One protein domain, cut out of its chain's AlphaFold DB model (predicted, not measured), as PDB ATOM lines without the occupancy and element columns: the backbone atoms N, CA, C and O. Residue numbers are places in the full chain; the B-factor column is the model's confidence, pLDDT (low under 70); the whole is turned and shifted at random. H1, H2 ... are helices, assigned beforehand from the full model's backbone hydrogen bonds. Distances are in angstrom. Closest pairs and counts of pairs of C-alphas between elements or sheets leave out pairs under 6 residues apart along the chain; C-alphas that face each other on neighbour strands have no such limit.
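AT A GLANCE: This is residues 250 to 331 and 533 to 537 of the 904 residues of an uncharacterized protein of Rhizobium mesoamericanum STM3625 (UniProt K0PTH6). Seven short to medium helices make a rounded body with a group at each end: the longest helix, H1, crosses H3 at one end, with little H7 packed on H3, while H4, H5 and H6 cluster at the other. H2 lies side by side with H4, running opposite ways, and meets H3 at a corner, which joins the two groups. After H6, residues 316 to 331 form a stretch with no named element. The printed part has 87 residues with seven named helices, H1 to H7 in order along the chain, and no named strand, and its class is all helix. It is compact, with a radius of gyration of the C-alphas of 12.2 A and spans of 33 by 26 by 22 A.

HOW THE PARTS SIT: H1, residues 250 to 262, touches H3, residues 275 to 284, closest at the C-alphas of Tyr 258 and Leu 277, 6.0 A apart; their lines are only just about perpendicular, at 70.5 degrees. H3 also touches H7, residues 533 to 537, where the closest C-alphas, of Ala 284 and Tyr 534, are 3.8 A apart. H2, residues 268 to 273, and H3 only just touch, only at the corner by their link, with 3 pairs of C-alphas within 8 A; the closest, of Val 272 and Ala 278, are 5.0 A apart. H2 touches H4, residues 292 to 300, at a shallow tilt of 21 degrees, opposite ways, closest at the C-alphas of Val 272 and Asn 292, 5.7 A. H3 and H4 only just touch, with 3 pairs within 8 A; the closest C-alphas, of Ala 278 and Asn 292, are 7.4 A apart. H4 touches H5, residues 302 to 307, only at the corner by their link, closest at the C-alphas of Val 298 and Ala 305, 4.4 A. H6, residues 311 to 315, touches H4, with the closest C-alphas, of Leu 299 and His 314, 4.7 A apart. H6 also touches H5, with the closest C-alphas, of Ala 305 and Gly 311, 4.9 A apart. H1 and H5 are among the pairs apart. In each of the seven helices every O i to N i+4 pair is within hydrogen-bond range.

IN THESE COORDINATES: H1 begins at C-alpha 250 (203.946, -8.792, 139.529) and is 17.9 A long from first to last C-alpha. H3 measures 14.1 A, H4 12.4 A, H5 8.6 A, H2 8.4 A, H6 6.2 A and H7 6.1 A. H4 begins at C-alpha 292 (186.566, 4.370, 142.219), and H7 ends at C-alpha 537 (192.287, -13.733, 137.584).

THE WHOLE: The two C-alphas farthest apart, of Ala 250 and Ala 328, are 35.0 A apart. Residues 332 to 532 are not printed, and C-alphas 331 and 533 are 20.9 A apart across the cut. Of the links printed whole, H3 to H4 is short and the others are tight. Mean pLDDT of the printed part is 93.1, with residues 329 to 330 under 70.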
ATOM      1  N   ALA A 250     204.711 -10.017 139.292       92.25
ATOM      2  CA  ALA A 250     203.946  -8.792 139.529       92.25
ATOM      3  C   ALA A 250     202.688  -9.058 140.370       92.25
ATOM      4  O   ALA A 250     202.388  -8.302 141.296       92.25
ATOM      5  N   ALA A 251     201.977 -10.150 140.079       92.44
ATOM      6  CA  ALA A 251     200.821 -10.589 140.844       92.44
ATOM      7  C   ALA A 251     201.187 -10.904 142.303       92.44
ATOM      8  O   ALA A 251     200.493 -10.450 143.216       92.44
ATOM      9  N   ASP A 252     202.312 -11.580 142.533       90.69
ATOM     10  CA  ASP A 252     202.822 -11.883 143.870       90.69
ATOM     11  C   ASP A 252     203.203 -10.603 144.633       90.69
ATOM     12  O   ASP A 252     202.847 -10.458 145.805       90.69
ATOM     13  N   TYR A 253     203.846  -9.631 143.972       93.75
ATOM     14  CA  TYR A 253     204.121  -8.316 144.566       93.75
ATOM     15  C   TYR A 253     202.831  -7.569 144.920       93.75
ATOM     16  O   TYR A 253     202.714  -7.022 146.017       93.75
ATOM     17  N   ASN A 254     201.839  -7.564 144.028       94.62
ATOM     18  CA  ASN A 254     200.539  -6.938 144.281       94.62
ATOM     19  C   ASN A 254     199.805  -7.600 145.453       94.62
ATOM     20  O   ASN A 254     199.235  -6.899 146.288       94.62
ATOM     21  N   LYS A 255     199.881  -8.930 145.567       93.06
ATOM     22  CA  LYS A 255     199.339  -9.679 146.706       93.06
ATOM     23  C   LYS A 255     200.054  -9.327 148.006       93.06
ATOM     24  O   LYS A 255     199.389  -9.055 149.002       93.06
ATOM     25  N   ALA A 256     201.385  -9.303 148.008       90.00
ATOM     26  CA  ALA A 256     202.166  -8.927 149.185       90.00
ATOM     27  C   ALA A 256     201.838  -7.498 149.644       90.00
ATOM     28  O   ALA A 256     201.639  -7.255 150.836       90.00
ATOM     29  N   TYR A 257     201.701  -6.569 148.693       94.31
ATOM     30  CA  TYR A 257     201.275  -5.203 148.972       94.31
ATOM     31  C   TYR A 257     199.886  -5.169 149.611       94.31
ATOM     32  O   TYR A 257     199.725  -4.576 150.678       94.31
ATOM     33  N   TYR A 258     198.911  -5.859 149.011       95.31
ATOM     34  CA  TYR A 258     197.547  -5.948 149.527       95.31
ATOM     35  C   TYR A 258     197.515  -6.477 150.966       95.31
ATOM     36  O   TYR A 258     196.985  -5.804 151.848       95.31
ATOM     37  N   LEU A 259     198.169  -7.614 151.231       89.50
ATOM     38  CA  LEU A 259     198.255  -8.223 152.567       89.50
ATOM     39  C   LEU A 259     198.884  -7.281 153.602       89.50
ATOM     40  O   LEU A 259     198.410  -7.202 154.733       89.50
ATOM     41  N   SER A 260     199.914  -6.522 153.217       88.19
ATOM     42  CA  SER A 260     200.587  -5.581 154.123       88.19
ATOM     43  C   SER A 260     199.760  -4.335 154.468       88.19
ATOM     44  O   SER A 260     200.042  -3.670 155.465       88.19
ATOM     45  N   LYS A 261     198.767  -3.986 153.640       92.81
ATOM     46  CA  LYS A 261     198.017  -2.725 153.741       92.81
ATOM     47  C   LYS A 261     196.572  -2.900 154.169       92.81
ATOM     48  O   LYS A 261     196.074  -2.048 154.902       92.81
ATOM     49  N   ILE A 262     195.903  -3.975 153.760       92.44
ATOM     50  CA  ILE A 262     194.457  -4.120 153.954       92.44
ATOM     51  C   ILE A 262     194.052  -4.059 155.432       92.44
ATOM     52  O   ILE A 262     193.090  -3.382 155.769       92.44
ATOM     53  N   GLY A 263     194.842  -4.645 156.338       86.38
ATOM     54  CA  GLY A 263     194.583  -4.587 157.783       86.38
ATOM     55  C   GLY A 263     194.716  -3.190 158.411       86.38
ATOM     56  O   GLY A 263     194.311  -3.004 159.553       86.38
ATOM     57  N   THR A 264     195.273  -2.212 157.688       88.88
ATOM     58  CA  THR A 264     195.431  -0.818 158.155       88.88
ATOM     59  C   THR A 264     194.290   0.103 157.721       88.88
ATOM     60  O   THR A 264     194.189   1.225 158.212       88.88
ATOM     61  N   ILE A 265     193.437  -0.354 156.802       93.25
ATOM     62  CA  ILE A 265     192.311   0.418 156.274       93.25
ATOM     63  C   ILE A 265     191.232   0.526 157.346       93.25
ATOM     64  O   ILE A 265     190.851  -0.484 157.928       93.25
ATOM     65  N   THR A 266     190.704   1.732 157.568       91.62
ATOM     66  CA  THR A 266     189.614   1.973 158.535       91.62
ATOM     67  C   THR A 266     188.345   2.526 157.892       91.62
ATOM     68  O   THR A 266     187.257   2.408 158.461       91.62
ATOM     69  N   ASN A 267     188.462   3.081 156.683       95.12
ATOM     70  CA  ASN A 267     187.341   3.509 155.861       95.12
ATOM     71  C   ASN A 267     187.512   3.018 154.417       95.12
ATOM     72  O   ASN A 267     188.618   3.028 153.876       95.12
ATOM     73  N   VAL A 268     186.413   2.669 153.746       96.94
ATOM     74  CA  VAL A 268     186.415   2.268 152.326       96.94
ATOM     75  C   VAL A 268     187.088   3.309 151.423       96.94
ATOM     76  O   VAL A 268     187.672   2.961 150.399       96.94
ATOM     77  N   SER A 269     187.040   4.590 151.804       97.25
ATOM     78  CA  SER A 269     187.669   5.689 151.064       97.25
ATOM     79  C   SER A 269     189.194   5.563 151.028       97.25
ATOM     80  O   SER A 269     189.791   5.920 150.015       97.25
ATOM     81  N   ASP A 270     189.810   5.008 152.077       96.44
ATOM     82  CA  ASP A 270     191.254   4.756 152.128       96.44
ATOM     83  C   ASP A 270     191.634   3.634 151.150       96.44
ATOM     84  O   ASP A 270     192.630   3.735 150.439       96.44
ATOM     85  N   LEU A 271     190.796   2.592 151.053       96.94
ATOM     86  CA  LEU A 271     190.996   1.475 150.124       96.94
ATOM     87  C   LEU A 271     190.884   1.930 148.671       96.94
ATOM     88  O   LEU A 271     191.768   1.638 147.871       96.94
ATOM     89  N   VAL A 272     189.809   2.639 148.312       97.00
ATOM     90  CA  VAL A 272     189.611   3.085 146.919       97.00
ATOM     91  C   VAL A 272     190.517   4.259 146.541       97.00
ATOM     92  O   VAL A 272     190.704   4.525 145.354       97.00
ATOM     93  N   GLY A 273     191.060   4.975 147.530       96.81
ATOM     94  CA  GLY A 273     192.047   6.036 147.339       96.81
ATOM     95  C   GLY A 273     193.431   5.505 146.963       96.81
ATOM     96  O   GLY A 273     194.165   6.183 146.243       96.81
ATOM     97  N   ASP A 274     193.768   4.285 147.382       97.62
ATOM     98  CA  ASP A 274     194.975   3.587 146.950       97.62
ATOM     99  C   ASP A 274     194.722   2.860 145.620       97.62
ATOM    100  O   ASP A 274     193.987   1.871 145.541       97.62
ATOM    101  N   SER A 275     195.346   3.342 144.543       95.75
ATOM    102  CA  SER A 275     195.138   2.794 143.199       95.75
ATOM    103  C   SER A 275     195.523   1.319 143.086       95.75
ATOM    104  O   SER A 275     194.905   0.588 142.311       95.75
ATOM    105  N   ARG A 276     196.525   0.864 143.849       95.31
ATOM    106  CA  ARG A 276     197.008  -0.517 143.804       95.31
ATOM    107  C   ARG A 276     196.060  -1.449 144.552       95.31
ATOM    108  O   ARG A 276     195.750  -2.515 144.025       95.31
ATOM    109  N   LEU A 277     195.538  -1.035 145.711       97.44
ATOM    110  CA  LEU A 277     194.496  -1.789 146.425       97.44
ATOM    111  C   LEU A 277     193.196  -1.850 145.621       97.44
ATOM    112  O   LEU A 277     192.644  -2.932 145.433       97.44
ATOM    113  N   ALA A 278     192.743  -0.718 145.081       97.44
ATOM    114  CA  ALA A 278     191.546  -0.668 144.250       97.44
ATOM    115  C   ALA A 278     191.677  -1.564 143.008       97.44
ATOM    116  O   ALA A 278     190.749  -2.300 142.676       97.44
ATOM    117  N   SER A 279     192.835  -1.542 142.331       95.19
ATOM    118  CA  SER A 279     193.111  -2.439 141.201       95.19
ATOM    119  C   SER A 279     193.080  -3.909 141.620       95.19
ATOM    120  O   SER A 279     192.469  -4.713 140.926       95.19
ATOM    121  N   TYR A 280     193.684  -4.256 142.759       96.38
ATOM    122  CA  TYR A 280     193.693  -5.627 143.272       96.38
ATOM    123  C   TYR A 280     192.274  -6.167 143.478       96.38
ATOM    124  O   TYR A 280     191.953  -7.259 143.015       96.38
ATOM    125  N   VAL A 281     191.401  -5.376 144.114       97.56
ATOM    126  CA  VAL A 281     189.999  -5.757 144.357       97.56
ATOM    127  C   VAL A 281     189.228  -5.900 143.047       97.56
ATOM    128  O   VAL A 281     188.529  -6.893 142.860       97.56
ATOM    129  N   ARG A 282     189.383  -4.967 142.100       96.50
ATOM    130  CA  ARG A 282     188.715  -5.083 140.794       96.50
ATOM    131  C   ARG A 282     189.107  -6.349 140.053       96.50
ATOM    132  O   ARG A 282     188.231  -7.020 139.517       96.50
ATOM    133  N   THR A 283     190.396  -6.676 140.034       95.31
ATOM    134  CA  THR A 283     190.902  -7.899 139.407       95.31
ATOM    135  C   THR A 283     190.371  -9.140 140.123       95.31
ATOM    136  O   THR A 283     189.856 -10.043 139.469       95.31
ATOM    137  N   ALA A 284     190.402  -9.161 141.460       96.38
ATOM    138  CA  ALA A 284     189.879 -10.271 142.256       96.38
ATOM    139  C   ALA A 284     188.394 -10.554 141.974       96.38
ATOM    140  O   ALA A 284     187.965 -11.698 142.015       96.38
ATOM    141  N   PHE A 285     187.597  -9.542 141.650       96.44
ATOM    142  CA  PHE A 285     186.157  -9.705 141.442       96.44
ATOM    143  C   PHE A 285     185.704  -9.411 140.004       96.44
ATOM    144  O   PHE A 285     184.524  -9.151 139.778       96.44
ATOM    145  N   SER A 286     186.623  -9.458 139.029       93.69
ATOM    146  CA  SER A 286     186.346  -9.259 137.594       93.69
ATOM    147  C   SER A 286     185.518  -8.001 137.282       93.69
ATOM    148  O   SER A 286     184.567  -8.030 136.503       93.69
ATOM    149  N   MET A 287     185.875  -6.874 137.898       93.31
ATOM    150  CA  MET A 287     185.126  -5.616 137.781       93.31
ATOM    151  C   MET A 287     185.556  -4.728 136.602       93.31
ATOM    152  O   MET A 287     184.970  -3.664 136.406       93.31
ATOM    153  N   GLY A 288     186.578  -5.118 135.834       86.50
ATOM    154  CA  GLY A 288     187.110  -4.315 134.724       86.50
ATOM    155  C   GLY A 288     187.483  -2.889 135.153       86.50
ATOM    156  O   GLY A 288     188.014  -2.687 136.245       86.50
ATOM    157  N   ASP A 289     187.139  -1.894 134.333       84.75
ATOM    158  CA  ASP A 289     187.476  -0.474 134.545       84.75
ATOM    159  C   ASP A 289     186.485   0.289 135.444       84.75
ATOM    160  O   ASP A 289     186.285   1.502 135.314       84.75
ATOM    161  N   LEU A 290     185.823  -0.407 136.372       92.75
ATOM    162  CA  LEU A 290     184.851   0.197 137.283       92.75
ATOM    163  C   LEU A 290     185.448   1.417 138.013       92.75
ATOM    164  O   LEU A 290     186.473   1.319 138.686       92.75
ATOM    165  N   SER A 291     184.799   2.583 137.942       96.12
ATOM    166  CA  SER A 291     185.318   3.797 138.598       96.12
ATOM    167  C   SER A 291     185.486   3.629 140.121       96.12
ATOM    168  O   SER A 291     184.761   2.856 140.746       96.12
ATOM    169  N   ASN A 292     186.393   4.389 140.752       96.81
ATOM    170  CA  ASN A 292     186.566   4.370 142.219       96.81
ATOM    171  C   ASN A 292     185.254   4.670 142.971       96.81
ATOM    172  O   ASN A 292     184.998   4.090 144.024       96.81
ATOM    173  N   ALA A 293     184.407   5.551 142.426       96.50
ATOM    174  CA  ALA A 293     183.112   5.882 143.017       96.50
ATOM    175  C   ALA A 293     182.143   4.691 142.981       96.50
ATOM    176  O   ALA A 293     181.493   4.393 143.980       96.50
ATOM    177  N   ALA A 294     182.083   3.979 141.853       97.31
ATOM    178  CA  ALA A 294     181.255   2.787 141.728       97.31
ATOM    179  C   ALA A 294     181.799   1.620 142.567       97.31
ATOM    180  O   ALA A 294     181.010   0.936 143.211       97.31
ATOM    181  N   LEU A 295     183.125   1.439 142.641       97.94
ATOM    182  CA  LEU A 295     183.753   0.457 143.531       97.94
ATOM    183  C   LEU A 295     183.388   0.725 144.997       97.94
ATOM    184  O   LEU A 295     182.985  -0.190 145.705       97.94
ATOM    185  N   LYS A 296     183.452   1.986 145.444       97.88
ATOM    186  CA  LYS A 296     183.032   2.367 146.798       97.88
ATOM    187  C   LYS A 296     181.582   1.968 147.086       97.88
ATOM    188  O   LYS A 296     181.315   1.433 148.158       97.88
ATOM    189  N   LEU A 297     180.664   2.196 146.143       97.81
ATOM    190  CA  LEU A 297     179.260   1.790 146.287       97.81
ATOM    191  C   LEU A 297     179.103   0.267 146.331       97.81
ATOM    192  O   LEU A 297     178.403  -0.235 147.200       97.81
ATOM    193  N   VAL A 298     179.802  -0.478 145.468       98.31
ATOM    194  CA  VAL A 298     179.801  -1.954 145.511       98.31
ATOM    195  C   VAL A 298     180.242  -2.467 146.885       98.31
ATOM    196  O   VAL A 298     179.635  -3.380 147.431       98.31
ATOM    197  N   LEU A 299     181.260  -1.854 147.485       97.50
ATOM    198  CA  LEU A 299     181.783  -2.284 148.782       97.50
ATOM    199  C   LEU A 299     180.936  -1.835 149.987       97.50
ATOM    200  O   LEU A 299     181.186  -2.315 151.083       97.50
ATOM    201  N   THR A 300     179.943  -0.952 149.818       97.50
ATOM    202  CA  THR A 300     179.151  -0.381 150.936       97.50
ATOM    203  C   THR A 300     177.637  -0.579 150.819       97.50
ATOM    204  O   THR A 300     176.932  -0.429 151.815       97.50
ATOM    205  N   ASP A 301     177.123  -0.949 149.642       97.38
ATOM    206  CA  ASP A 301     175.697  -1.165 149.381       97.38
ATOM    207  C   ASP A 301     175.461  -2.522 148.698       97.38
ATOM    208  O   ASP A 301     175.736  -2.714 147.508       97.38
ATOM    209  N   ALA A 302     174.888  -3.460 149.457       96.56
ATOM    210  CA  ALA A 302     174.567  -4.805 148.990       96.56
ATOM    211  C   ALA A 302     173.604  -4.821 147.791       96.56
ATOM    212  O   ALA A 302     173.750  -5.647 146.889       96.56
ATOM    213  N   ASN A 303     172.605  -3.933 147.750       97.19
ATOM    214  CA  ASN A 303     171.628  -3.908 146.659       97.19
ATOM    215  C   ASN A 303     172.278  -3.414 145.368       97.19
ATOM    216  O   ASN A 303     172.058  -3.991 144.297       97.19
ATOM    217  N   TYR A 304     173.107  -2.374 145.474       97.19
ATOM    218  CA  TYR A 304     173.878  -1.863 144.345       97.19
ATOM    219  C   TYR A 304     174.845  -2.925 143.809       97.19
ATOM    220  O   TYR A 304     174.860  -3.198 142.607       97.19
ATOM    221  N   ALA A 305     175.587  -3.586 144.703       97.44
ATOM    222  CA  ALA A 305     176.499  -4.670 144.351       97.44
ATOM    223  C   ALA A 305     175.781  -5.816 143.626       97.44
ATOM    224  O   ALA A 305     176.196  -6.207 142.537       97.44
ATOM    225  N   ASN A 306     174.667  -6.309 144.173       96.62
ATOM    226  CA  ASN A 306     173.887  -7.391 143.566       96.62
ATOM    227  C   ASN A 306     173.313  -7.012 142.196       96.62
ATOM    228  O   ASN A 306     173.306  -7.838 141.287       96.62
ATOM    229  N   THR A 307     172.890  -5.758 142.014       96.75
ATOM    230  CA  THR A 307     172.372  -5.264 140.725       96.75
ATOM    231  C   THR A 307     173.433  -5.312 139.623       96.75
ATOM    232  O   THR A 307     173.110  -5.597 138.472       96.75
ATOM    233  N   LEU A 308     174.700  -5.065 139.968       95.06
ATOM    234  CA  LEU A 308     175.830  -5.150 139.039       95.06
ATOM    235  C   LEU A 308     176.451  -6.555 138.945       95.06
ATOM    236  O   LEU A 308     177.391  -6.745 138.181       95.06
ATOM    237  N   GLY A 309     175.948  -7.531 139.707       96.25
ATOM    238  CA  GLY A 309     176.522  -8.879 139.768       96.25
ATOM    239  C   GLY A 309     177.791  -8.992 140.623       96.25
ATOM    240  O   GLY A 309     178.522  -9.967 140.498       96.25
ATOM    241  N   TYR A 310     178.051  -8.024 141.506       97.12
ATOM    242  CA  TYR A 310     179.227  -7.965 142.384       97.12
ATOM    243  C   TYR A 310     178.903  -8.240 143.865       97.12
ATOM    244  O   TYR A 310     179.612  -7.772 144.756       97.12
ATOM    245  N   GLY A 311     177.836  -8.995 144.150       96.81
ATOM    246  CA  GLY A 311     177.429  -9.346 145.520       96.81
ATOM    247  C   GLY A 311     178.515 -10.075 146.323       96.81
ATOM    248  O   GLY A 311     178.693  -9.805 147.512       96.81
ATOM    249  N   ASP A 312     179.305 -10.923 145.661       95.00
ATOM    250  CA  ASP A 312     180.444 -11.620 146.277       95.00
ATOM    251  C   ASP A 312     181.533 -10.642 146.727       95.00
ATOM    252  O   ASP A 312     182.143 -10.828 147.777       95.00
ATOM    253  N   ALA A 313     181.745  -9.567 145.963       96.62
ATOM    254  CA  ALA A 313     182.692  -8.528 146.331       96.62
ATOM    255  C   ALA A 313     182.211  -7.745 147.548       96.62
ATOM    256  O   ALA A 313     183.006  -7.484 148.434       96.62
ATOM    257  N   HIS A 314     180.922  -7.412 147.634       96.50
ATOM    258  CA  HIS A 314     180.366  -6.786 148.837       96.50
ATOM    259  C   HIS A 314     180.533  -7.694 150.063       96.50
ATOM    260  O   HIS A 314     181.042  -7.267 151.092       96.50
ATOM    261  N   SER A 315     180.183  -8.975 149.920       93.50
ATOM    262  CA  SER A 315     180.255  -9.970 151.000       93.50
ATOM    263  C   SER A 315     181.686 -10.264 151.462       93.50
ATOM    264  O   SER A 315     181.896 -10.776 152.562       93.50
ATOM    265  N   ALA A 316     182.683  -9.936 150.639       93.75
ATOM    266  CA  ALA A 316     184.091 -10.067 150.976       93.75
ATOM    267  C   ALA A 316     184.628  -8.918 151.848       93.75
ATOM    268  O   ALA A 316     185.807  -8.957 152.199       93.75
ATOM    269  N   PHE A 317     183.830  -7.901 152.190       94.31
ATOM    270  CA  PHE A 317     184.277  -6.784 153.024       94.31
ATOM    271  C   PHE A 317     183.262  -6.418 154.110       94.31
ATOM    272  O   PHE A 317     182.055  -6.477 153.913       94.31
ATOM    273  N   ASN A 318     183.771  -5.972 155.256       91.69
ATOM    274  CA  ASN A 318     182.991  -5.597 156.435       91.69
ATOM    275  C   ASN A 318     182.860  -4.071 156.541       91.69
ATOM    276  O   ASN A 318     183.252  -3.482 157.548       91.69
ATOM    277  N   PHE A 319     182.374  -3.411 155.484       94.00
ATOM    278  CA  PHE A 319     182.102  -1.971 155.511       94.00
ATOM    279  C   PHE A 319     180.620  -1.684 155.760       94.00
ATOM    280  O   PHE A 319     179.738  -2.270 155.138       94.00
ATOM    281  N   ASN A 320     180.353  -0.710 156.623       93.56
ATOM    282  CA  ASN A 320     179.041  -0.106 156.792       93.56
ATOM    283  C   ASN A 320     178.671   0.755 155.574       93.56
ATOM    284  O   ASN A 320     179.527   1.188 154.801       93.56
ATOM    285  N   SER A 321     177.388   1.107 155.465       94.31
ATOM    286  CA  SER A 321     176.889   2.024 154.423       94.31
ATOM    287  C   SER A 321     177.535   3.422 154.447       94.31
ATOM    288  O   SER A 321     177.605   4.083 153.413       94.31
ATOM    289  N   ASP A 322     178.056   3.872 155.596       94.38
ATOM    290  CA  ASP A 322     178.818   5.125 155.722       94.38
ATOM    291  C   ASP A 322     180.312   4.979 155.350       94.38
ATOM    292  O   ASP A 322     181.062   5.960 155.312       94.38
ATOM    293  N   GLY A 323     180.745   3.755 155.035       93.81
ATOM    294  CA  GLY A 323     182.103   3.398 154.650       93.81
ATOM    295  C   GLY A 323     183.047   3.062 155.804       93.81
ATOM    296  O   GLY A 323     184.200   2.734 155.530       93.81
ATOM    297  N   THR A 324     182.616   3.152 157.064       94.19
ATOM    298  CA  THR A 324     183.404   2.712 158.233       94.19
ATOM    299  C   THR A 324     183.403   1.185 158.370       94.19
ATOM    300  O   THR A 324     182.597   0.513 157.733       94.19
ATOM    301  N   ILE A 325     184.299   0.612 159.180       90.50
ATOM    302  CA  ILE A 325     184.297  -0.836 159.461       90.50
ATOM    303  C   ILE A 325     183.098  -1.219 160.341       90.50
ATOM    304  O   ILE A 325     182.849  -0.594 161.375       90.50
ATOM    305  N   ASP A 326     182.418  -2.306 159.985       86.56
ATOM    306  CA  ASP A 326     181.443  -2.964 160.848       86.56
ATOM    307  C   ASP A 326     182.148  -3.710 161.995       86.56
ATOM    308  O   ASP A 326     182.604  -4.845 161.866       86.56
ATOM    309  N   SER A 327     182.235  -3.059 163.155       75.00
ATOM    310  CA  SER A 327     182.807  -3.660 164.365       75.00
ATOM    311  C   SER A 327     182.018  -4.862 164.911       75.00
ATOM    312  O   SER A 327     182.572  -5.630 165.698       75.00
ATOM    313  N   ALA A 328     180.754  -5.053 164.506       72.19
ATOM    314  CA  ALA A 328     179.958  -6.219 164.891       72.19
ATOM    315  C   ALA A 328     180.326  -7.473 164.078       72.19
ATOM    316  O   ALA A 328     180.055  -8.586 164.526       72.19
ATOM    317  N   ALA A 329     181.012  -7.306 162.943       67.62
ATOM    318  CA  ALA A 329     181.555  -8.387 162.123       67.62
ATOM    319  C   ALA A 329     182.915  -8.923 162.630       67.62
ATOM    320  O   ALA A 329     183.657  -9.554 161.875       67.62
ATOM    321  N   ALA A 330     183.277  -8.668 163.896       63.28
ATOM    322  CA  ALA A 330     184.547  -9.106 164.470       63.28
ATOM    323  C   ALA A 330     184.713 -10.638 164.391       63.28
ATOM    324  O   ALA A 330     183.912 -11.400 164.933       63.28
ATOM    325  N   SER A 331     185.790 -11.073 163.735       74.00
ATOM    326  CA  SER A 331     186.214 -12.476 163.624       74.00
ATOM    327  C   SER A 331     187.365 -12.737 164.594       74.00
ATOM    328  O   SER A 331     188.050 -11.810 165.010       74.00
ATOM    329  N   ASN A 533     190.877 -15.368 144.484       94.81
ATOM    330  CA  ASN A 533     190.267 -14.853 143.273       94.81
ATOM    331  C   ASN A 533     191.247 -13.989 142.474       94.81
ATOM    332  O   ASN A 533     191.331 -14.147 141.265       94.81
ATOM    333  N   TYR A 534     192.040 -13.131 143.125       95.19
ATOM    334  CA  TYR A 534     193.087 -12.377 142.431       95.19
ATOM    335  C   TYR A 534     194.100 -13.306 141.753       95.19
ATOM    336  O   TYR A 534     194.399 -13.145 140.575       95.19
ATOM    337  N   ASN A 535     194.601 -14.314 142.472       91.00
ATOM    338  CA  ASN A 535     195.557 -15.274 141.921       91.00
ATOM    339  C   ASN A 535     194.992 -16.068 140.734       91.00
ATOM    340  O   ASN A 535     195.762 -16.492 139.880       91.00
ATOM    341  N   ALA A 536     193.677 -16.280 140.691       91.62
ATOM    342  CA  ALA A 536     193.003 -16.964 139.594       91.62
ATOM    343  C   ALA A 536     192.679 -16.054 138.396       91.62
ATOM    344  O   ALA A 536     192.242 -16.579 137.379       91.62
ATOM    345  N   ARG A 537     192.819 -14.727 138.536       93.50
ATOM    346  CA  ARG A 537     192.287 -13.733 137.584       93.50
ATOM    347  C   ARG A 537     193.271 -12.634 137.187       93.50
ATOM    348  O   ARG A 537     192.912 -11.747 136.418       93.50
TER     349      ARG A 537